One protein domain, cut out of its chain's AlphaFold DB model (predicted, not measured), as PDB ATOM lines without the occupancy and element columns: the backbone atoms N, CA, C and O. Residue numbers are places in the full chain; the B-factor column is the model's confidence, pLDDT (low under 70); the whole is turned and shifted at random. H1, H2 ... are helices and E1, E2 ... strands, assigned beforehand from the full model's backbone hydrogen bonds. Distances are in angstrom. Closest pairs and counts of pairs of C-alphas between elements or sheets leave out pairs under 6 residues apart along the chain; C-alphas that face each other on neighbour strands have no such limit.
ATOM      1  N   ILE A  31     249.514 196.233 183.855       54.09
ATOM      2  CA  ILE A  31     248.187 196.054 183.240       54.09
ATOM      3  C   ILE A  31     247.066 196.270 184.267       54.09
ATOM      4  O   ILE A  31     246.073 196.926 183.954       54.09
ATOM      5  N   SER A  32     247.213 195.777 185.503       42.19
ATOM      6  CA  SER A  32     246.197 195.996 186.541       42.19
ATOM      7  C   SER A  32     246.131 197.460 186.995       42.19
ATOM      8  O   SER A  32     245.031 197.975 187.205       42.19
ATOM      9  N   ASN A  33     247.268 198.164 187.056       46.69
ATOM     10  CA  ASN A  33     247.306 199.601 187.330       46.69
ATOM     11  C   ASN A  33     246.634 200.407 186.207       46.69
ATOM     12  O   ASN A  33     245.757 201.217 186.501       46.69
ATOM     13  N   VAL A  34     246.932 200.111 184.937       49.28
ATOM     14  CA  VAL A  34     246.291 200.737 183.762       49.28
ATOM     15  C   VAL A  34     244.780 200.481 183.744       49.28
ATOM     16  O   VAL A  34     243.993 201.394 183.501       49.28
ATOM     17  N   GLN A  35     244.324 199.272 184.084       47.00
ATOM     18  CA  GLN A  35     242.891 198.979 184.207       47.00
ATOM     19  C   GLN A  35     242.231 199.714 185.384       47.00
ATOM     20  O   GLN A  35     241.079 200.140 185.277       47.00
ATOM     21  N   SER A  36     242.941 199.891 186.501       46.94
ATOM     22  CA  SER A  36     242.445 200.645 187.658       46.94
ATOM     23  C   SER A  36     242.344 202.150 187.368       46.94
ATOM     24  O   SER A  36     241.371 202.789 187.777       46.94
ATOM     25  N   LEU A  37     243.281 202.688 186.580       51.03
ATOM     26  CA  LEU A  37     243.265 204.054 186.061       51.03
ATOM     27  C   LEU A  37     242.163 204.233 185.018       51.03
ATOM     28  O   LEU A  37     241.418 205.195 185.126       51.03
ATOM     29  N   ARG A  38     241.942 203.273 184.108       52.75
ATOM     30  CA  ARG A  38     240.795 203.288 183.178       52.75
ATOM     31  C   ARG A  38     239.450 203.278 183.905       52.75
ATOM     32  O   ARG A  38     238.550 204.017 183.521       52.75
ATOM     33  N   ARG A  39     239.299 202.499 184.986       51.41
ATOM     34  CA  ARG A  39     238.075 202.515 185.815       51.41
ATOM     35  C   ARG A  39     237.897 203.841 186.560       51.41
ATOM     36  O   ARG A  39     236.782 204.352 186.616       51.41
ATOM     37  N   ARG A  40     238.976 204.428 187.092       52.62
ATOM     38  CA  ARG A  40     238.942 205.779 187.683       52.62
ATOM     39  C   ARG A  40     238.636 206.847 186.634       52.62
ATOM     40  O   ARG A  40     237.802 207.699 186.899       52.62
ATOM     41  N   ALA A  41     239.216 206.764 185.441       51.16
ATOM     42  CA  ALA A  41     238.965 207.665 184.322       51.16
ATOM     43  C   ALA A  41     237.518 207.568 183.821       51.16
ATOM     44  O   ALA A  41     236.907 208.593 183.550       51.16
ATOM     45  N   GLN A  42     236.918 206.373 183.788       56.47
ATOM     46  CA  GLN A  42     235.493 206.199 183.470       56.47
ATOM     47  C   GLN A  42     234.568 206.829 184.520       56.47
ATOM     48  O   GLN A  42     233.562 207.439 184.163       56.47
ATOM     49  N   ILE A  43     234.903 206.715 185.810       53.69
ATOM     50  CA  ILE A  43     234.144 207.357 186.894       53.69
ATOM     51  C   ILE A  43     234.336 208.882 186.858       53.69
ATOM     52  O   ILE A  43     233.365 209.620 186.997       53.69
ATOM     53  N   LEU A  44     235.559 209.352 186.604       53.94
ATOM     54  CA  LEU A  44     235.897 210.773 186.535       53.94
ATOM     55  C   LEU A  44     235.374 211.453 185.258       53.94
ATOM     56  O   LEU A  44     235.040 212.633 185.302       53.94
ATOM     57  N   LYS A  45     235.188 210.717 184.152       55.84
ATOM     58  CA  LYS A  45     234.505 211.224 182.949       55.84
ATOM     59  C   LYS A  45     233.059 211.627 183.255       55.84
ATOM     60  O   LYS A  45     232.540 212.564 182.659       55.84
ATOM     61  N   LYS A  46     232.421 211.004 184.253       59.50
ATOM     62  CA  LYS A  46     231.080 211.392 184.721       59.50
ATOM     63  C   LYS A  46     231.062 212.725 185.485       59.50
ATOM     64  O   LYS A  46     230.009 213.342 185.589       59.50
ATOM     65  N   THR A  47     232.209 213.159 186.007       67.56
ATOM     66  CA  THR A  47     232.423 214.451 186.687       67.56
ATOM     67  C   THR A  47     233.233 215.431 185.832       67.56
ATOM     68  O   THR A  47     233.750 216.413 186.354       67.56
ATOM     69  N   SER A  48     233.402 215.136 184.542       80.19
ATOM     70  CA  SER A  48     234.171 215.970 183.624       80.19
ATOM     71  C   SER A  48     233.325 217.104 183.055       80.19
ATOM     72  O   SER A  48     232.107 216.979 182.932       80.19
ATOM     73  N   ILE A  49     233.985 218.209 182.721       85.31
ATOM     74  CA  ILE A  49     233.377 219.365 182.063       85.31
ATOM     75  C   ILE A  49     233.791 219.318 180.595       85.31
ATOM     76  O   ILE A  49     234.976 219.204 180.283       85.31
ATOM     77  N   GLU A  50     232.818 219.389 179.693       86.69
ATOM     78  CA  GLU A  50     233.083 219.531 178.263       86.69
ATOM     79  C   GLU A  50     233.460 220.991 177.969       86.69
ATOM     80  O   GLU A  50     232.660 221.899 178.191       86.69
ATOM     81  N   ILE A  51     234.702 221.230 177.531       85.50
ATOM     82  CA  ILE A  51     235.222 222.593 177.284       85.50
ATOM     83  C   ILE A  51     235.016 223.012 175.824       85.50
ATOM     84  O   ILE A  51     234.734 224.176 175.539       85.50
ATOM     85  N   VAL A  52     235.143 222.056 174.905       83.56
ATOM     86  CA  VAL A  52     234.757 222.163 173.492       83.56
ATOM     87  C   VAL A  52     234.122 220.836 173.069       83.56
ATOM     88  O   VAL A  52     234.399 219.826 173.723       83.56
ATOM     89  N   PRO A  53     233.294 220.803 172.007       82.50
ATOM     90  CA  PRO A  53     232.625 219.579 171.576       82.50
ATOM     91  C   PRO A  53     233.598 218.405 171.419       82.50
ATOM     92  O   PRO A  53     234.534 218.466 170.624       82.50
ATOM     93  N   GLY A  54     233.382 217.337 172.185       80.94
ATOM     94  CA  GLY A  54     234.224 216.141 172.159       80.94
ATOM     95  C   GLY A  54     235.517 216.213 172.982       80.94
ATOM     96  O   GLY A  54     236.271 215.243 172.949       80.94
ATOM     97  N   LEU A  55     235.764 217.289 173.741       86.50
ATOM     98  CA  LEU A  55     236.884 217.403 174.683       86.50
ATOM     99  C   LEU A  55     236.393 217.545 176.124       86.50
ATOM    100  O   LEU A  55     235.948 218.614 176.556       86.50
ATOM    101  N   HIS A  56     236.571 216.474 176.889       89.50
ATOM    102  CA  HIS A  56     236.227 216.422 178.299       89.50
ATOM    103  C   HIS A  56     237.454 216.664 179.168       89.50
ATOM    104  O   HIS A  56     238.509 216.051 178.977       89.50
ATOM    105  N   VAL A  57     237.278 217.514 180.177       90.12
ATOM    106  CA  VAL A  57     238.336 217.883 181.112       90.12
ATOM    107  C   VAL A  57     237.950 217.532 182.540       90.12
ATOM    108  O   VAL A  57     236.859 217.856 183.011       90.12
ATOM    109  N   GLY A  58     238.851 216.836 183.226       90.00
ATOM    110  CA  GLY A  58     238.757 216.521 184.648       90.00
ATOM    111  C   GLY A  58     239.740 217.340 185.483       90.00
ATOM    112  O   GLY A  58     240.760 217.805 184.979       90.00
ATOM    113  N   GLY A  59     239.448 217.479 186.779       87.50
ATOM    114  CA  GLY A  59     240.339 218.142 187.741       87.50
ATOM    115  C   GLY A  59     240.220 219.669 187.803       87.50
ATOM    116  O   GLY A  59     240.948 220.288 188.571       87.50
ATOM    117  N   LEU A  60     239.293 220.269 187.049       91.25
ATOM    118  CA  LEU A  60     239.012 221.706 187.072       91.25
ATOM    119  C   LEU A  60     237.612 221.990 187.624       91.25
ATOM    120  O   LEU A  60     236.680 221.216 187.406       91.25
ATOM    121  N   ASP A  61     237.472 223.123 188.311       90.81
ATOM    122  CA  ASP A  61     236.167 223.717 188.605       90.81
ATOM    123  C   ASP A  61     235.659 224.546 187.408       90.81
ATOM    124  O   ASP A  61     236.367 224.763 186.425       90.81
ATOM    125  N   GLU A  62     234.418 225.028 187.481       88.75
ATOM    126  CA  GLU A  62     233.803 225.813 186.402       88.75
ATOM    127  C   GLU A  62     234.590 227.094 186.075       88.75
ATOM    128  O   GLU A  62     234.728 227.471 184.911       88.75
ATOM    129  N   ARG A  63     235.164 227.754 187.088       93.44
ATOM    130  CA  ARG A  63     235.937 228.986 186.901       93.44
ATOM    131  C   ARG A  63     237.216 228.712 186.113       93.44
ATOM    132  O   ARG A  63     237.502 229.434 185.161       93.44
ATOM    133  N   LEU A  64     237.961 227.680 186.497       94.38
ATOM    134  CA  LEU A  64     239.196 227.267 185.838       94.38
ATOM    135  C   LEU A  64     238.930 226.702 184.439       94.38
ATOM    136  O   LEU A  64     239.698 226.977 183.520       94.38
ATOM    137  N   SER A  65     237.822 225.989 184.234       92.25
ATOM    138  CA  SER A  65     237.394 225.559 182.897       92.25
ATOM    139  C   SER A  65     237.090 226.747 181.981       92.25
ATOM    140  O   SER A  65     237.512 226.761 180.824       92.25
ATOM    141  N   ASN A  66     236.416 227.781 182.499       91.75
ATOM    142  CA  ASN A  66     236.154 229.014 181.752       91.75
ATOM    143  C   ASN A  66     237.445 229.777 181.429       91.75
ATOM    144  O   ASN A  66     237.591 230.310 180.326       91.75
ATOM    145  N   GLU A  67     238.398 229.812 182.363       94.94
ATOM    146  CA  GLU A  67     239.722 230.390 182.132       94.94
ATOM    147  C   GLU A  67     240.473 229.642 181.026       94.94
ATOM    148  O   GLU A  67     240.915 230.273 180.064       94.94
ATOM    149  N   LEU A  68     240.540 228.309 181.104       95.19
ATOM    150  CA  LEU A  68     241.173 227.467 180.090       95.19
ATOM    151  C   LEU A  68     240.526 227.658 178.714       95.19
ATOM    152  O   LEU A  68     241.232 227.890 177.733       95.19
ATOM    153  N   SER A  69     239.192 227.663 178.639       92.38
ATOM    154  CA  SER A  69     238.463 227.971 177.402       92.38
ATOM    155  C   SER A  69     238.839 229.353 176.856       92.38
ATOM    156  O   SER A  69     239.096 229.527 175.664       92.38
ATOM    157  N   GLY A  70     238.943 230.358 177.731       93.19
ATOM    158  CA  GLY A  70     239.392 231.702 177.374       93.19
ATOM    159  C   GLY A  70     240.815 231.737 176.806       93.19
ATOM    160  O   GLY A  70     241.058 232.446 175.827       93.19
ATOM    161  N   LEU A  71     241.744 230.973 177.387       95.00
ATOM    162  CA  LEU A  71     243.126 230.848 176.909       95.00
ATOM    163  C   LEU A  71     243.192 230.148 175.543       95.00
ATOM    164  O   LEU A  71     243.803 230.684 174.615       95.00
ATOM    165  N   MET A  72     242.477 229.030 175.389       92.94
ATOM    166  CA  MET A  72     242.367 228.288 174.129       92.94
ATOM    167  C   MET A  72     241.801 229.165 173.006       92.94
ATOM    168  O   MET A  72     242.328 229.178 171.895       92.94
ATOM    169  N   ASN A  73     240.756 229.948 173.292       91.12
ATOM    170  CA  ASN A  73     240.139 230.867 172.330       91.12
ATOM    171  C   ASN A  73     241.074 232.015 171.914       91.12
ATOM    172  O   ASN A  73     241.022 232.475 170.773       91.12
ATOM    173  N   LYS A  74     241.935 232.482 172.827       93.75
ATOM    174  CA  LYS A  74     242.963 233.498 172.539       93.75
ATOM    175  C   LYS A  74     244.175 232.936 171.799       93.75
ATOM    176  O   LYS A  74     244.965 233.729 171.295       93.75
ATOM    177  N   LYS A  75     244.310 231.606 171.720       91.31
ATOM    178  CA  LYS A  75     245.470 230.901 171.150       91.31
ATOM    179  C   LYS A  75     246.785 231.282 171.831       91.31
ATOM    180  O   LYS A  75     247.826 231.388 171.190       91.31
ATOM    181  N   ASP A  76     246.722 231.532 173.135       93.88
ATOM    182  CA  ASP A  76     247.903 231.855 173.928       93.88
ATOM    183  C   ASP A  76     248.530 230.544 174.421       93.88
ATOM    184  O   ASP A  76     248.235 230.074 175.522       93.88
ATOM    185  N   GLU A  77     249.337 229.909 173.564       94.81
ATOM    186  CA  GLU A  77     249.970 228.613 173.858       94.81
ATOM    187  C   GLU A  77     250.840 228.684 175.119       94.81
ATOM    188  O   GLU A  77     250.787 227.783 175.951       94.81
ATOM    189  N   LEU A  78     251.570 229.787 175.316       94.94
ATOM    190  CA  LEU A  78     252.424 229.979 176.488       94.94
ATOM    191  C   LEU A  78     251.603 230.016 177.780       94.94
ATOM    192  O   LEU A  78     251.885 229.267 178.716       94.94
ATOM    193  N   LYS A  79     250.567 230.862 177.846       96.12
ATOM    194  CA  LYS A  79     249.716 230.918 179.044       96.12
ATOM    195  C   LYS A  79     248.929 229.635 179.247       96.12
ATOM    196  O   LYS A  79     248.703 229.252 180.391       96.12
ATOM    197  N   THR A  80     248.548 228.962 178.165       96.50
ATOM    198  CA  THR A  80     247.922 227.642 178.249       96.50
ATOM    199  C   THR A  80     248.900 226.644 178.868       96.50
ATOM    200  O   THR A  80     248.541 226.008 179.847       96.50
ATOM    201  N   ALA A  81     250.156 226.569 178.416       96.75
ATOM    202  CA  ALA A  81     251.167 225.681 178.997       96.75
ATOM    203  C   ALA A  81     251.409 225.962 180.492       96.75
ATOM    204  O   ALA A  81     251.461 225.029 181.291       96.75
ATOM    205  N   ILE A  82     251.466 227.238 180.894       96.50
ATOM    206  CA  ILE A  82     251.564 227.641 182.309       96.50
ATOM    207  C   ILE A  82     250.331 227.193 183.100       96.50
ATOM    208  O   ILE A  82     250.462 226.626 184.182       96.50
ATOM    209  N   PHE A  83     249.131 227.405 182.558       96.56
ATOM    210  CA  PHE A  83     247.890 226.951 183.179       96.56
ATOM    211  C   PHE A  83     247.900 225.429 183.382       96.56
ATOM    212  O   PHE A  83     247.586 224.946 184.471       96.56
ATOM    213  N   LEU A  84     248.316 224.671 182.362       95.88
ATOM    214  CA  LEU A  84     248.443 223.215 182.432       95.88
ATOM    215  C   LEU A  84     249.450 222.783 183.502       95.88
ATOM    216  O   LEU A  84     249.178 221.846 184.254       95.88
ATOM    217  N   ALA A  85     250.575 223.489 183.612       95.06
ATOM    218  CA  ALA A  85     251.600 223.223 184.613       95.06
ATOM    219  C   ALA A  85     251.093 223.429 186.052       95.06
ATOM    220  O   ALA A  85     251.442 222.673 186.958       95.06
ATOM    221  N   ILE A  86     250.254 224.446 186.266       94.38
ATOM    222  CA  ILE A  86     249.735 224.802 187.592       94.38
ATOM    223  C   ILE A  86     248.558 223.906 187.989       94.38
ATOM    224  O   ILE A  86     248.502 223.432 189.122       94.38
ATOM    225  N   HIS A  87     247.607 223.690 187.080       94.31
ATOM    226  CA  HIS A  87     246.316 223.083 187.412       94.31
ATOM    227  C   HIS A  87     246.217 221.593 187.088       94.31
ATOM    228  O   HIS A  87     245.317 220.935 187.602       94.31
ATOM    229  N   ARG A  88     247.126 221.058 186.261       91.31
ATOM    230  CA  ARG A  88     247.198 219.631 185.894       91.31
ATOM    231  C   ARG A  88     245.844 219.008 185.508       91.31
ATOM    232  O   ARG A  88     245.477 217.961 186.046       91.31
ATOM    233  N   PRO A  89     245.085 219.634 184.588       92.38
ATOM    234  CA  PRO A  89     243.843 219.047 184.105       92.38
ATOM    235  C   PRO A  89     244.090 217.728 183.368       92.38
ATOM    236  O   PRO A  89     245.140 217.526 182.762       92.38
ATOM    237  N   ILE A  90     243.082 216.858 183.372       90.06
ATOM    238  CA  ILE A  90     243.100 215.586 182.638       90.06
ATOM    239  C   ILE A  90     242.217 215.721 181.400       90.06
ATOM    240  O   ILE A  90     241.022 215.978 181.538       90.06
ATOM    241  N   PHE A  91     242.783 215.502 180.212       90.19
ATOM    242  CA  PHE A  91     242.069 215.572 178.932       90.19
ATOM    243  C   PHE A  91     241.751 214.169 178.416       90.19
ATOM    244  O   PHE A  91     242.575 213.555 177.744       90.19
ATOM    245  N   TYR A  92     240.567 213.642 178.724       86.56
ATOM    246  CA  TYR A  92     240.284 212.209 178.563       86.56
ATOM    247  C   TYR A  92     240.503 211.682 177.147       86.56
ATOM    248  O   TYR A  92     241.053 210.598 176.976       86.56
ATOM    249  N   GLU A  93     240.063 212.420 176.134       86.56
ATOM    250  CA  GLU A  93     240.207 211.997 174.744       86.56
ATOM    251  C   GLU A  93     241.652 212.077 174.244       86.56
ATOM    252  O   GLU A  93     242.074 211.227 173.459       86.56
ATOM    253  N   ILE A  94     242.418 213.061 174.723       88.38
ATOM    254  CA  ILE A  94     243.839 213.198 174.385       88.38
ATOM    255  C   ILE A  94     244.638 212.075 175.055       88.38
ATOM    256  O   ILE A  94     245.421 211.407 174.381       88.38
ATOM    257  N   GLU A  95     244.386 211.809 176.341       87.81
ATOM    258  CA  GLU A  95     245.024 210.718 177.085       87.81
ATOM    259  C   GLU A  95     244.713 209.350 176.467       87.81
ATOM    260  O   GLU A  95     245.628 208.570 176.224       87.81
ATOM    261  N   ASP A  96     243.448 209.062 176.129       85.69
ATOM    262  CA  ASP A  96     243.071 207.784 175.501       85.69
ATOM    263  C   ASP A  96     243.791 207.567 174.161       85.69
ATOM    264  O   ASP A  96     244.188 206.447 173.822       85.69
ATOM    265  N   PHE A  97     243.991 208.638 173.391       86.38
ATOM    266  CA  PHE A  97     244.739 208.572 172.144       86.38
ATOM    267  C   PHE A  97     246.241 208.347 172.372       86.38
ATOM    268  O   PHE A  97     246.831 207.463 171.745       86.38
ATOM    269  N   ILE A  98     246.859 209.112 173.278       88.00
ATOM    270  CA  ILE A  98     248.285 208.980 173.607       88.00
ATOM    271  C   ILE A  98     248.572 207.599 174.208       88.00
ATOM    272  O   ILE A  98     249.562 206.976 173.828       88.00
ATOM    273  N   ASP A  99     247.691 207.071 175.058       86.31
ATOM    274  CA  ASP A  99     247.805 205.730 175.636       86.31
ATOM    275  C   ASP A  99     247.822 204.646 174.554       86.31
ATOM    276  O   ASP A  99     248.674 203.758 174.584       86.31
ATOM    277  N   LYS A 100     246.945 204.737 173.548       86.00
ATOM    278  CA  LYS A 100     246.943 203.801 172.407       86.00
ATOM    279  C   LYS A 100     248.242 203.866 171.606       86.00
ATOM    280  O   LYS A 100     248.742 202.830 171.166       86.00
ATOM    281  N   LEU A 101     248.793 205.064 171.401       87.69
ATOM    282  CA  LEU A 101     250.087 205.224 170.733       87.69
ATOM    283  C   LEU A 101     251.233 204.667 171.585       87.69
ATOM    284  O   LEU A 101     252.104 203.981 171.055       87.69
ATOM    285  N   ARG A 102     251.206 204.899 172.900       86.94
ATOM    286  CA  ARG A 102     252.194 204.381 173.855       86.94
ATOM    287  C   ARG A 102     252.173 202.855 173.920       86.94
ATOM    288  O   ARG A 102     253.238 202.237 173.933       86.94
ATOM    289  N   GLU A 103     250.992 202.238 173.916       85.19
ATOM    290  CA  GLU A 103     250.825 200.782 173.851       85.19
ATOM    291  C   GLU A 103     251.453 200.211 172.566       85.19
ATOM    292  O   GLU A 103     252.264 199.285 172.640       85.19
ATOM    293  N   GLN A 104     251.154 200.799 171.400       87.00
ATOM    294  CA  GLN A 104     251.760 200.386 170.126       87.00
ATOM    295  C   GLN A 104     253.277 200.585 170.115       87.00
ATOM    296  O   GLN A 104     254.015 199.708 169.671       87.00
ATOM    297  N   PHE A 105     253.752 201.723 170.619       86.38
ATOM    298  CA  PHE A 105     255.173 202.046 170.658       86.38
ATOM    299  C   PHE A 105     255.931 201.049 171.529       86.38
ATOM    300  O   PHE A 105     256.920 200.471 171.092       86.38
ATOM    301  N   THR A 106     255.419 200.777 172.729       84.19
ATOM    302  CA  THR A 106     256.016 199.813 173.662       84.19
ATOM    303  C   THR A 106     256.048 198.409 173.059       84.19
ATOM    304  O   THR A 106     257.043 197.700 173.198       84.19
ATOM    305  N   PHE A 107     254.991 198.013 172.342       85.00
ATOM    306  CA  PHE A 107     254.954 196.743 171.619       85.00
ATOM    307  C   PHE A 107     256.025 196.665 170.521       85.00
ATOM    308  O   PHE A 107     256.709 195.651 170.412       85.00
ATOM    309  N   LEU A 108     256.196 197.734 169.736       85.31
ATOM    310  CA  LEU A 108     257.178 197.798 168.647       85.31
ATOM    311  C   LEU A 108     258.627 197.858 169.146       85.31
ATOM    312  O   LEU A 108     259.505 197.273 168.519       85.31
ATOM    313  N   VAL A 109     258.878 198.548 170.260       84.50
ATOM    314  CA  VAL A 109     260.205 198.625 170.890       84.50
ATOM    315  C   VAL A 109     260.583 197.295 171.556       84.50
ATOM    316  O   VAL A 109     261.759 196.943 171.608       84.50
ATOM    317  N   GLY A 110     259.610 196.536 172.070       75.62
ATOM    318  CA  GLY A 110     259.816 195.205 172.660       75.62
ATOM    319  C   GLY A 110     260.498 195.193 174.040       75.62
ATOM    320  O   GLY A 110     260.518 194.155 174.703       75.62
ATOM    321  N   VAL A 111     261.011 196.337 174.498       72.44
ATOM    322  CA  VAL A 111     261.608 196.576 175.822       72.44
ATOM    323  C   VAL A 111     261.073 197.886 176.418       72.44
ATOM    324  O   VAL A 111     260.338 198.621 175.759       72.44
ATOM    325  N   ASN A 112     261.405 198.190 177.678       67.12
ATOM    326  CA  ASN A 112     261.037 199.481 178.267       67.12
ATOM    327  C   ASN A 112     261.657 200.627 177.453       67.12
ATOM    328  O   ASN A 112     262.823 200.542 177.076       67.12
ATOM    329  N   ALA A 113     260.915 201.719 177.243       67.25
ATOM    330  CA  ALA A 113     261.424 202.881 176.513       67.25
ATOM    331  C   ALA A 113     262.725 203.423 177.133       67.25
ATOM    332  O   ALA A 113     263.652 203.762 176.409       67.25
ATOM    333  N   ASP A 114     262.855 203.422 178.458       68.62
ATOM    334  CA  ASP A 114     264.074 203.894 179.132       68.62
ATOM    335  C   ASP A 114     265.290 202.967 178.940       68.62
ATOM    336  O   ASP A 114     266.429 203.395 179.108       68.62
ATOM    337  N   GLU A 115     265.057 201.706 178.571       73.44
ATOM    338  CA  GLU A 115     266.092 200.694 178.314       73.44
ATOM    339  C   GLU A 115     266.400 200.546 176.813       73.44
ATOM    340  O   GLU A 115     267.397 199.926 176.440       73.44
ATOM    341  N   ALA A 116     265.550 201.105 175.949       79.88
ATOM    342  CA  ALA A 116     265.684 201.029 174.503       79.88
ATOM    343  C   ALA A 116     266.767 201.977 173.981       79.88
ATOM    344  O   ALA A 116     266.890 203.119 174.437       79.88
ATOM    345  N   SER A 117     267.512 201.537 172.963       85.12
ATOM    346  CA  SER A 117     268.425 202.434 172.258       85.12
ATOM    347  C   SER A 117     267.637 203.503 171.493       85.12
ATOM    348  O   SER A 117     266.503 203.278 171.065       85.12
ATOM    349  N   GLU A 118     268.240 204.671 171.258       86.06
ATOM    350  CA  GLU A 118     267.598 205.705 170.433       86.06
ATOM    351  C   GLU A 118     267.285 205.208 169.016       86.06
ATOM    352  O   GLU A 118     266.279 205.607 168.433       86.06
ATOM    353  N   PHE A 119     268.091 204.287 168.481       85.44
ATOM    354  CA  PHE A 119     267.825 203.665 167.188       85.44
ATOM    355  C   PHE A 119     266.514 202.865 167.198       85.44
ATOM    356  O   PHE A 119     265.682 203.039 166.305       85.44
ATOM    357  N   ASP A 120     266.287 202.053 168.234       84.81
ATOM    358  CA  ASP A 120     265.072 201.242 168.367       84.81
ATOM    359  C   ASP A 120     263.835 202.121 168.549       84.81
ATOM    360  O   ASP A 120     262.809 201.902 167.902       84.81
ATOM    361  N   LYS A 121     263.949 203.180 169.361       85.75
ATOM    362  CA  LYS A 121     262.870 204.160 169.544       85.75
ATOM    363  C   LYS A 121     262.521 204.868 168.240       85.75
ATOM    364  O   LYS A 121     261.344 205.003 167.914       85.75
ATOM    365  N   ILE A 122     263.518 205.307 167.468       86.06
ATOM    366  CA  ILE A 122     263.295 205.958 166.168       86.06
ATOM    367  C   ILE A 122     262.640 204.983 165.182       86.06
ATOM    368  O   ILE A 122     261.702 205.355 164.474       86.06
ATOM    369  N   SER A 123     263.106 203.734 165.144       85.56
ATOM    370  CA  SER A 123     262.547 202.688 164.284       85.56
ATOM    371  C   SER A 123     261.078 202.395 164.621       85.56
ATOM    372  O   SER A 123     260.210 202.416 163.740       85.56
ATOM    373  N   ALA A 124     260.770 202.222 165.909       85.81
ATOM    374  CA  ALA A 124     259.413 202.016 166.401       85.81
ATOM    375  C   ALA A 124     258.509 203.224 166.120       85.81
ATOM    376  O   ALA A 124     257.418 203.058 165.581       85.81
ATOM    377  N   ALA A 125     258.983 204.444 166.397       86.19
ATOM    378  CA  ALA A 125     258.259 205.684 166.121       86.19
ATOM    379  C   ALA A 125     257.875 205.822 164.639       86.19
ATOM    380  O   ALA A 125     256.768 206.242 164.310       86.19
ATOM    381  N   ASN A 126     258.771 205.433 163.729       86.06
ATOM    382  CA  ASN A 126     258.503 205.476 162.292       86.06
ATOM    383  C   ASN A 126     257.521 204.403 161.813       86.06
ATOM    384  O   ASN A 126     256.901 204.589 160.763       86.06
ATOM    385  N   SER A 127     257.382 203.324 162.582       85.69
ATOM    386  CA  SER A 127     256.503 202.188 162.299       85.69
ATOM    387  C   SER A 127     255.115 202.323 162.941       85.69
ATOM    388  O   SER A 127     254.239 201.498 162.677       85.69
ATOM    389  N   LEU A 128     254.894 203.351 163.769       84.75
ATOM    390  CA  LEU A 128     253.609 203.605 164.416       84.75
ATOM    391  C   LEU A 128     252.506 203.892 163.401       84.75
ATOM    392  O   LEU A 128     252.626 204.759 162.529       84.75
ATOM    393  N   GLN A 129     251.379 203.209 163.578       80.56
ATOM    394  CA  GLN A 129     250.175 203.463 162.805       80.56
ATOM    395  C   GLN A 129     249.372 204.558 163.499       80.56
ATOM    396  O   GLN A 129     248.625 204.313 164.445       80.56
ATOM    397  N   ILE A 130     249.537 205.790 163.021       75.81
ATOM    398  CA  ILE A 130     248.733 206.927 163.469       75.81
ATOM    399  C   ILE A 130     247.405 206.876 162.693       75.81
ATOM    400  O   ILE A 130     247.429 207.016 161.465       75.81
ATOM    401  N   PRO A 131     246.251 206.655 163.355       66.88
ATOM    402  CA  PRO A 131     244.962 206.538 162.673       66.88
ATOM    403  C   PRO A 131     244.666 207.807 161.871       66.88
ATOM    404  O   PRO A 131     244.703 208.892 162.438       66.88
ATOM    405  N   GLN A 132     244.370 207.705 160.572       60.06
ATOM    406  CA  GLN A 132     244.171 208.905 159.747       60.06
ATOM    407  C   GLN A 132     242.777 209.534 159.890       60.06
ATOM    408  O   GLN A 132     242.657 210.738 159.702       60.06
ATOM    409  N   HIS A 133     241.740 208.775 160.265       52.00
ATOM    410  CA  HIS A 133     240.375 209.289 160.436       52.00
ATOM    411  C   HIS A 133     239.487 208.372 161.303       52.00
ATOM    412  O   HIS A 133     239.732 207.165 161.341       52.00
ATOM    413  N   PRO A 134     238.404 208.909 161.903       49.59
ATOM    414  CA  PRO A 134     238.197 210.318 162.228       49.59
ATOM    415  C   PRO A 134     238.860 210.598 163.582       49.59
ATOM    416  O   PRO A 134     238.416 210.092 164.610       49.59
ATOM    417  N   GLN A 135     239.946 211.373 163.593       59.62
ATOM    418  CA  GLN A 135     240.449 211.884 164.861       59.62
ATOM    419  C   GLN A 135     239.575 213.073 165.252       59.62
ATOM    420  O   GLN A 135     239.496 214.052 164.516       59.62
ATOM    421  N   THR A 136     238.917 212.983 166.404       59.53
ATOM    422  CA  THR A 136     238.206 214.095 167.053       59.53
ATOM    423  C   THR A 136     239.134 215.264 167.410       59.53
ATOM    424  O   THR A 136     238.644 216.316 167.788       59.53
ATOM    425  N   PHE A 137     240.453 215.080 167.270       69.31
ATOM    426  CA  PHE A 137     241.504 216.036 167.598       69.31
ATOM    427  C   PHE A 137     242.518 216.151 166.461       69.31
ATOM    428  O   PHE A 137     242.882 215.167 165.813       69.31
ATOM    429  N   ARG A 138     243.033 217.356 166.252       76.31
ATOM    430  CA  ARG A 138     243.999 217.744 165.225       76.31
ATOM    431  C   ARG A 138     245.425 217.359 165.625       76.31
ATOM    432  O   ARG A 138     246.338 218.185 165.582       76.31
ATOM    433  N   PHE A 139     245.667 216.083 165.941       78.81
ATOM    434  CA  PHE A 139     247.035 215.591 166.179       78.81
ATOM    435  C   PHE A 139     247.932 215.715 164.941       78.81
ATOM    436  O   PHE A 139     249.151 215.698 165.068       78.81
ATOM    437  N   ASN A 140     247.357 215.930 163.754       78.50
ATOM    438  CA  ASN A 140     248.096 216.315 162.549       78.50
ATOM    439  C   ASN A 140     248.844 217.661 162.670       78.50
ATOM    440  O   ASN A 140     249.681 217.964 161.823       78.50
ATOM    441  N   LYS A 141     248.563 218.475 163.698       84.75
ATOM    442  CA  LYS A 141     249.342 219.676 164.041       84.75
ATOM    443  C   LYS A 141     250.667 219.361 164.719       84.75
ATOM    444  O   LYS A 141     251.533 220.237 164.775       84.75
ATOM    445  N   LEU A 142     250.815 218.142 165.226       88.12
ATOM    446  CA  LEU A 142     252.054 217.658 165.796       88.12
ATOM    447  C   LEU A 142     252.830 216.873 164.744       88.12
ATOM    448  O   LEU A 142     252.293 215.992 164.070       88.12
ATOM    449  N   ASN A 143     254.113 217.184 164.598       88.25
ATOM    450  CA  ASN A 143     255.000 216.363 163.787       88.25
ATOM    451  C   ASN A 143     255.329 215.042 164.517       88.25
ATOM    452  O   ASN A 143     255.042 214.871 165.702       88.25
ATOM    453  N   ARG A 144     255.959 214.084 163.823       84.56
ATOM    454  CA  ARG A 144     256.297 212.777 164.418       84.56
ATOM    455  C   ARG A 144     257.191 212.881 165.656       84.56
ATOM    456  O   ARG A 144     257.016 212.096 166.578       84.56
ATOM    457  N   SER A 145     258.128 213.826 165.682       87.44
ATOM    458  CA  SER A 145     259.014 214.031 166.834       87.44
ATOM    459  C   SER A 145     258.258 214.588 168.041       87.44
ATOM    460  O   SER A 145     258.523 214.192 169.171       87.44
ATOM    461  N   GLU A 146     257.302 215.486 167.808       91.38
ATOM    462  CA  GLU A 146     256.428 216.036 168.846       91.38
ATOM    463  C   GLU A 146     255.493 214.952 169.399       91.38
ATOM    464  O   GLU A 146     255.422 214.751 170.607       91.38
ATOM    465  N   LEU A 147     254.848 214.170 168.526       88.56
ATOM    466  CA  LEU A 147     254.039 213.021 168.949       88.56
ATOM    467  C   LEU A 147     254.861 212.014 169.755       88.56
ATOM    468  O   LEU A 147     254.381 211.509 170.768       88.56
ATOM    469  N   ARG A 148     256.110 211.772 169.340       88.81
ATOM    470  CA  ARG A 148     257.054 210.918 170.062       88.81
ATOM    471  C   ARG A 148     257.279 211.367 171.489       88.81
ATOM    472  O   ARG A 148     257.206 210.543 172.394       88.81
ATOM    473  N   MET A 149     257.464 212.663 171.697       90.00
ATOM    474  CA  MET A 149     257.625 213.218 173.034       90.00
ATOM    475  C   MET A 149     256.420 212.915 173.939       90.00
ATOM    476  O   MET A 149     256.616 212.588 175.107       90.00
ATOM    477  N   LEU A 150     255.195 212.960 173.401       90.25
ATOM    478  CA  LEU A 150     253.968 212.693 174.158       90.25
ATOM    479  C   LEU A 150     253.840 211.231 174.599       90.25
ATOM    480  O   LEU A 150     253.589 210.966 175.773       90.25
ATOM    481  N   TYR A 151     254.014 210.272 173.685       86.56
ATOM    482  CA  TYR A 151     253.839 208.860 174.043       86.56
ATOM    483  C   TYR A 151     255.061 208.256 174.749       86.56
ATOM    484  O   TYR A 151     254.907 207.273 175.470       86.56
ATOM    485  N   GLU A 152     256.261 208.830 174.596       85.88
ATOM    486  CA  GLU A 152     257.428 208.444 175.401       85.88
ATOM    487  C   GLU A 152     257.364 208.990 176.827       85.88
ATOM    488  O   GLU A 152     258.027 208.448 177.711       85.88
ATOM    489  N   TYR A 153     256.628 210.079 177.060       86.25
ATOM    490  CA  TYR A 153     256.453 210.634 178.397       86.25
ATOM    491  C   TYR A 153     255.657 209.668 179.277       86.25
ATOM    492  O   TYR A 153     254.570 209.217 178.903       86.25
ATOM    493  N   ASP A 154     256.227 209.353 180.441       80.12
ATOM    494  CA  ASP A 154     255.601 208.502 181.445       80.12
ATOM    495  C   ASP A 154     254.702 209.356 182.359       80.12
ATOM    496  O   ASP A 154     255.232 210.161 183.134       80.12
ATOM    497  N   PRO A 155     253.366 209.187 182.295       73.06
ATOM    498  CA  PRO A 155     252.424 209.962 183.097       73.06
ATOM    499  C   PRO A 155     252.507 209.646 184.598       73.06
ATOM    500  O   PRO A 155     252.022 210.437 185.402       73.06
ATOM    501  N   ASP A 156     253.135 208.530 184.992       73.44
ATOM    502  CA  ASP A 156     253.361 208.187 186.403       73.44
ATOM    503  C   ASP A 156     254.551 208.960 187.009       73.44
ATOM    504  O   ASP A 156     254.799 208.907 188.221       73.44
ATOM    505  N   THR A 157     255.296 209.703 186.185       77.69
ATOM    506  CA  THR A 157     256.401 210.538 186.652       77.69
ATOM    507  C   THR A 157     255.868 211.692 187.495       77.69
ATOM    508  O   THR A 157     255.052 212.488 187.035       77.69
ATOM    509  N   LEU A 158     256.382 211.837 188.722       83.81
ATOM    510  CA  LEU A 158     256.055 212.990 189.564       83.81
ATOM    511  C   LEU A 158     256.402 214.301 188.833       83.81
ATOM    512  O   LEU A 158     257.567 214.430 188.411       83.81
ATOM    513  N   PRO A 159     255.446 215.251 188.734       88.44
ATOM    514  CA  PRO A 159     255.684 216.561 188.144       88.44
ATOM    515  C   PRO A 159     256.860 217.257 188.826       88.44
ATOM    516  O   PRO A 159     256.970 217.233 190.053       88.44
ATOM    517  N   VAL A 160     257.740 217.859 188.035       92.06
ATOM    518  CA  VAL A 160     258.836 218.709 188.523       92.06
ATOM    519  C   VAL A 160     258.577 220.182 188.312       92.06
ATOM    520  O   VAL A 160     259.263 220.991 188.924       92.06
ATOM    521  N   ILE A 161     257.609 220.536 187.467       94.12
ATOM    522  CA  ILE A 161     257.174 221.918 187.300       94.12
ATOM    523  C   ILE A 161     255.934 222.116 188.164       94.12
ATOM    524  O   ILE A 161     254.939 221.414 188.022       94.12
ATOM    525  N   ARG A 290     261.911 218.358 179.440       91.44
ATOM    526  CA  ARG A 290     261.025 217.308 178.928       91.44
ATOM    527  C   ARG A 290     259.574 217.543 179.333       91.44
ATOM    528  O   ARG A 290     258.688 217.445 178.487       91.44
ATOM    529  N   GLU A 291     259.322 217.846 180.604       94.31
ATOM    530  CA  GLU A 291     257.967 218.121 181.086       94.31
ATOM    531  C   GLU A 291     257.385 219.390 180.453       94.31
ATOM    532  O   GLU A 291     256.241 219.379 179.995       94.31
ATOM    533  N   TRP A 292     258.174 220.461 180.357       95.50
ATOM    534  CA  TRP A 292     257.751 221.690 179.691       95.50
ATOM    535  C   TRP A 292     257.444 221.469 178.206       95.50
ATOM    536  O   TRP A 292     256.463 222.007 177.687       95.50
ATOM    537  N   GLY A 293     258.249 220.648 177.527       94.81
ATOM    538  CA  GLY A 293     258.007 220.228 176.151       94.81
ATOM    539  C   GLY A 293     256.639 219.567 176.001       94.81
ATOM    540  O   GLY A 293     255.831 220.010 175.189       94.81
ATOM    541  N   VAL A 294     256.322 218.584 176.848       94.94
ATOM    542  CA  VAL A 294     255.010 217.915 176.852       94.94
ATOM    543  C   VAL A 294     253.874 218.911 177.100       94.94
ATOM    544  O   VAL A 294     252.924 218.953 176.320       94.94
ATOM    545  N   LEU A 295     253.988 219.769 178.117       95.69
ATOM    546  CA  LEU A 295     252.980 220.795 178.419       95.69
ATOM    547  C   LEU A 295     252.742 221.753 177.243       95.69
ATOM    548  O   LEU A 295     251.598 222.086 176.932       95.69
ATOM    549  N   SER A 296     253.813 222.150 176.555       95.88
ATOM    550  CA  SER A 296     253.745 223.011 175.371       95.88
ATOM    551  C   SER A 296     253.027 222.321 174.207       95.88
ATOM    552  O   SER A 296     252.243 222.953 173.499       95.88
ATOM    553  N   LEU A 297     253.224 221.012 174.028       95.12
ATOM    554  CA  LEU A 297     252.528 220.236 172.999       95.12
ATOM    555  C   LEU A 297     251.036 220.069 173.300       95.12
ATOM    556  O   LEU A 297     250.221 220.197 172.384       95.12
ATOM    557  N   TYR A 298     250.659 219.855 174.564       93.88
ATOM    558  CA  TYR A 298     249.248 219.888 174.963       93.88
ATOM    559  C   TYR A 298     248.642 221.267 174.702       93.88
ATOM    560  O   TYR A 298     247.577 221.362 174.099       93.88
ATOM    561  N   ALA A 299     249.327 222.346 175.084       95.19
ATOM    562  CA  ALA A 299     248.859 223.703 174.826       95.19
ATOM    563  C   ALA A 299     248.640 223.978 173.328       95.19
ATOM    564  O   ALA A 299     247.595 224.517 172.952       95.19
ATOM    565  N   LYS A 300     249.578 223.541 172.479       94.06
ATOM    566  CA  LYS A 300     249.488 223.614 171.014       94.06
ATOM    567  C   LYS A 300     248.280 222.846 170.469       94.06
ATOM    568  O   LYS A 300     247.553 223.375 169.629       94.06
ATOM    569  N   LEU A 301     248.030 221.626 170.955       91.62
ATOM    570  CA  LEU A 301     246.841 220.844 170.587       91.62
ATOM    571  C   LEU A 301     245.553 221.575 170.988       91.62
ATOM    572  O   LEU A 301     244.693 221.816 170.147       91.62
ATOM    573  N   LEU A 302     245.444 221.997 172.247       91.94
ATOM    574  CA  LEU A 302     244.243 222.643 172.785       91.94
ATOM    575  C   LEU A 302     243.920 223.967 172.074       91.94
ATOM    576  O   LEU A 302     242.763 224.239 171.754       91.94
ATOM    577  N   CYS A 303     244.934 224.780 171.772       91.75
ATOM    578  CA  CYS A 303     244.752 226.025 171.025       91.75
ATOM    579  C   CYS A 303     244.355 225.788 169.557       91.75
ATOM    580  O   CYS A 303     243.769 226.673 168.930       91.75
ATOM    581  N   ALA A 304     244.647 224.612 168.993       88.06
ATOM    582  CA  ALA A 304     244.241 224.254 167.636       88.06
ATOM    583  C   ALA A 304     242.767 223.815 167.535       88.06
ATOM    584  O   ALA A 304     242.176 223.981 166.460       88.06
ATOM    585  N   GLU A 305     242.187 223.295 168.624       80.25
ATOM    586  CA  GLU A 305     240.790 222.835 168.696       80.25
ATOM    587  C   GLU A 305     239.770 223.972 168.861       80.25
ATOM    588  O   GLU A 305     238.625 223.850 168.432       80.25
ATOM    589  N   SER A 306     240.166 225.124 169.413       71.56
ATOM    590  CA  SER A 306     239.253 226.263 169.641       71.56
ATOM    591  C   SER A 306     238.730 226.933 168.357       71.56
ATOM    592  O   SER A 306     237.820 227.760 168.413       71.56
ATOM    593  N   LEU A 307     239.293 226.587 167.194       55.09
ATOM    594  CA  LEU A 307     239.000 227.192 165.891       55.09
ATOM    595  C   LEU A 307     237.606 226.865 165.334       55.09
ATOM    596  O   LEU A 307     237.074 227.684 164.588       55.09
TER     597      LEU A 307
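This is residues 31 to 161 and 290 to 307 of the 311 residues of an uncharacterized protein of Gammaproteobacteria bacterium SG8_11 (UniProt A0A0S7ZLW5). What is the main picture? H7 runs through the middle of two helical groups: the helical hairpin H2-H3 packs on its later part, and H6, with H4 and H5 beyond, meets its first part. The small strand hairpin E1-E2 packs on H2 and the beginning of H4, while H1 lies to one side and touches no helix. What are the parts and the size? The 149 printed residues include, in chain order, H1, E1, E2, H2, H3, H4, H5, H6 and H7, a mostly helix class with one antiparallel sheet, E1 - E2. The whole is compact, with a radius of gyration of the C-alphas of 15.5 A and spans of 44 by 34 by 32 A.

Where are the first elements? H1, residues 31 to 45, begins with C-alpha 31 at (248.187, 196.054, 183.240) and is 20.4 A long. E1 is residues 49 to 52, 9.1 A, and E2 is residues 55 to 58, 10.2 A. Where are the other helices? H2 is residues 62 to 74, 18.3 A; H3, residues 77 to 87, 15.1 A; and H4, residues 92 to 109, 25.3 A. H5 is residues 118 to 127, 14.2 A; H6, residues 144 to 152, 11.9 A; and H7, residues 290 to 305, 23.3 A, ending with C-alpha 305 at (240.790, 222.835, 168.696).

How does H1 stand? H1 and H4 are close but not clearly touching, the closest C-alphas, of Lys 45 and Tyr 92, being 7.3 A apart. How do the strands pair? E1 and E2 are an antiparallel hairpin, with N 49 and O 57 within hydrogen-bond range at 2.9 A; residues 57 to 58 of E2 also pair antiparallel with residues 90 to 91. What do the hubs H6 and H7 touch? H7 touches H3 at a steep tilt of 64 degrees, closest at C-alphas 77 and 299, 5.1 A; H2, about perpendicular at 79 degrees, closest at C-alphas 72 and 303, 4.5 A; and H6, closest at C-alphas 150 and 294, 6.0 A. H6 touches H4, about perpendicular at 87 degrees, closest at C-alphas 102 and 151, 4.8 A, and only just touches H5, with 3 pairs of C-alphas within 8 A, closest at C-alphas 125 and 148, 6.7 A. Are the helix backbones complete? Every O i to N i+4 pair is within hydrogen-bond range in H1 to H7.

How far does it reach? The two C-alphas farthest apart, of Arg 63 and Phe 119, are 45.2 A apart. Where are the cut and the long link? Residues 162 to 289 are not printed, and C-alphas 161 and 290 are 10.3 A apart across the cut; H5 to H6 is a long link of 16 residues. Where is confidence low? The model's pLDDT is under 70 at residues 31 to 47, 112 to 114, 131 to 137 and 307.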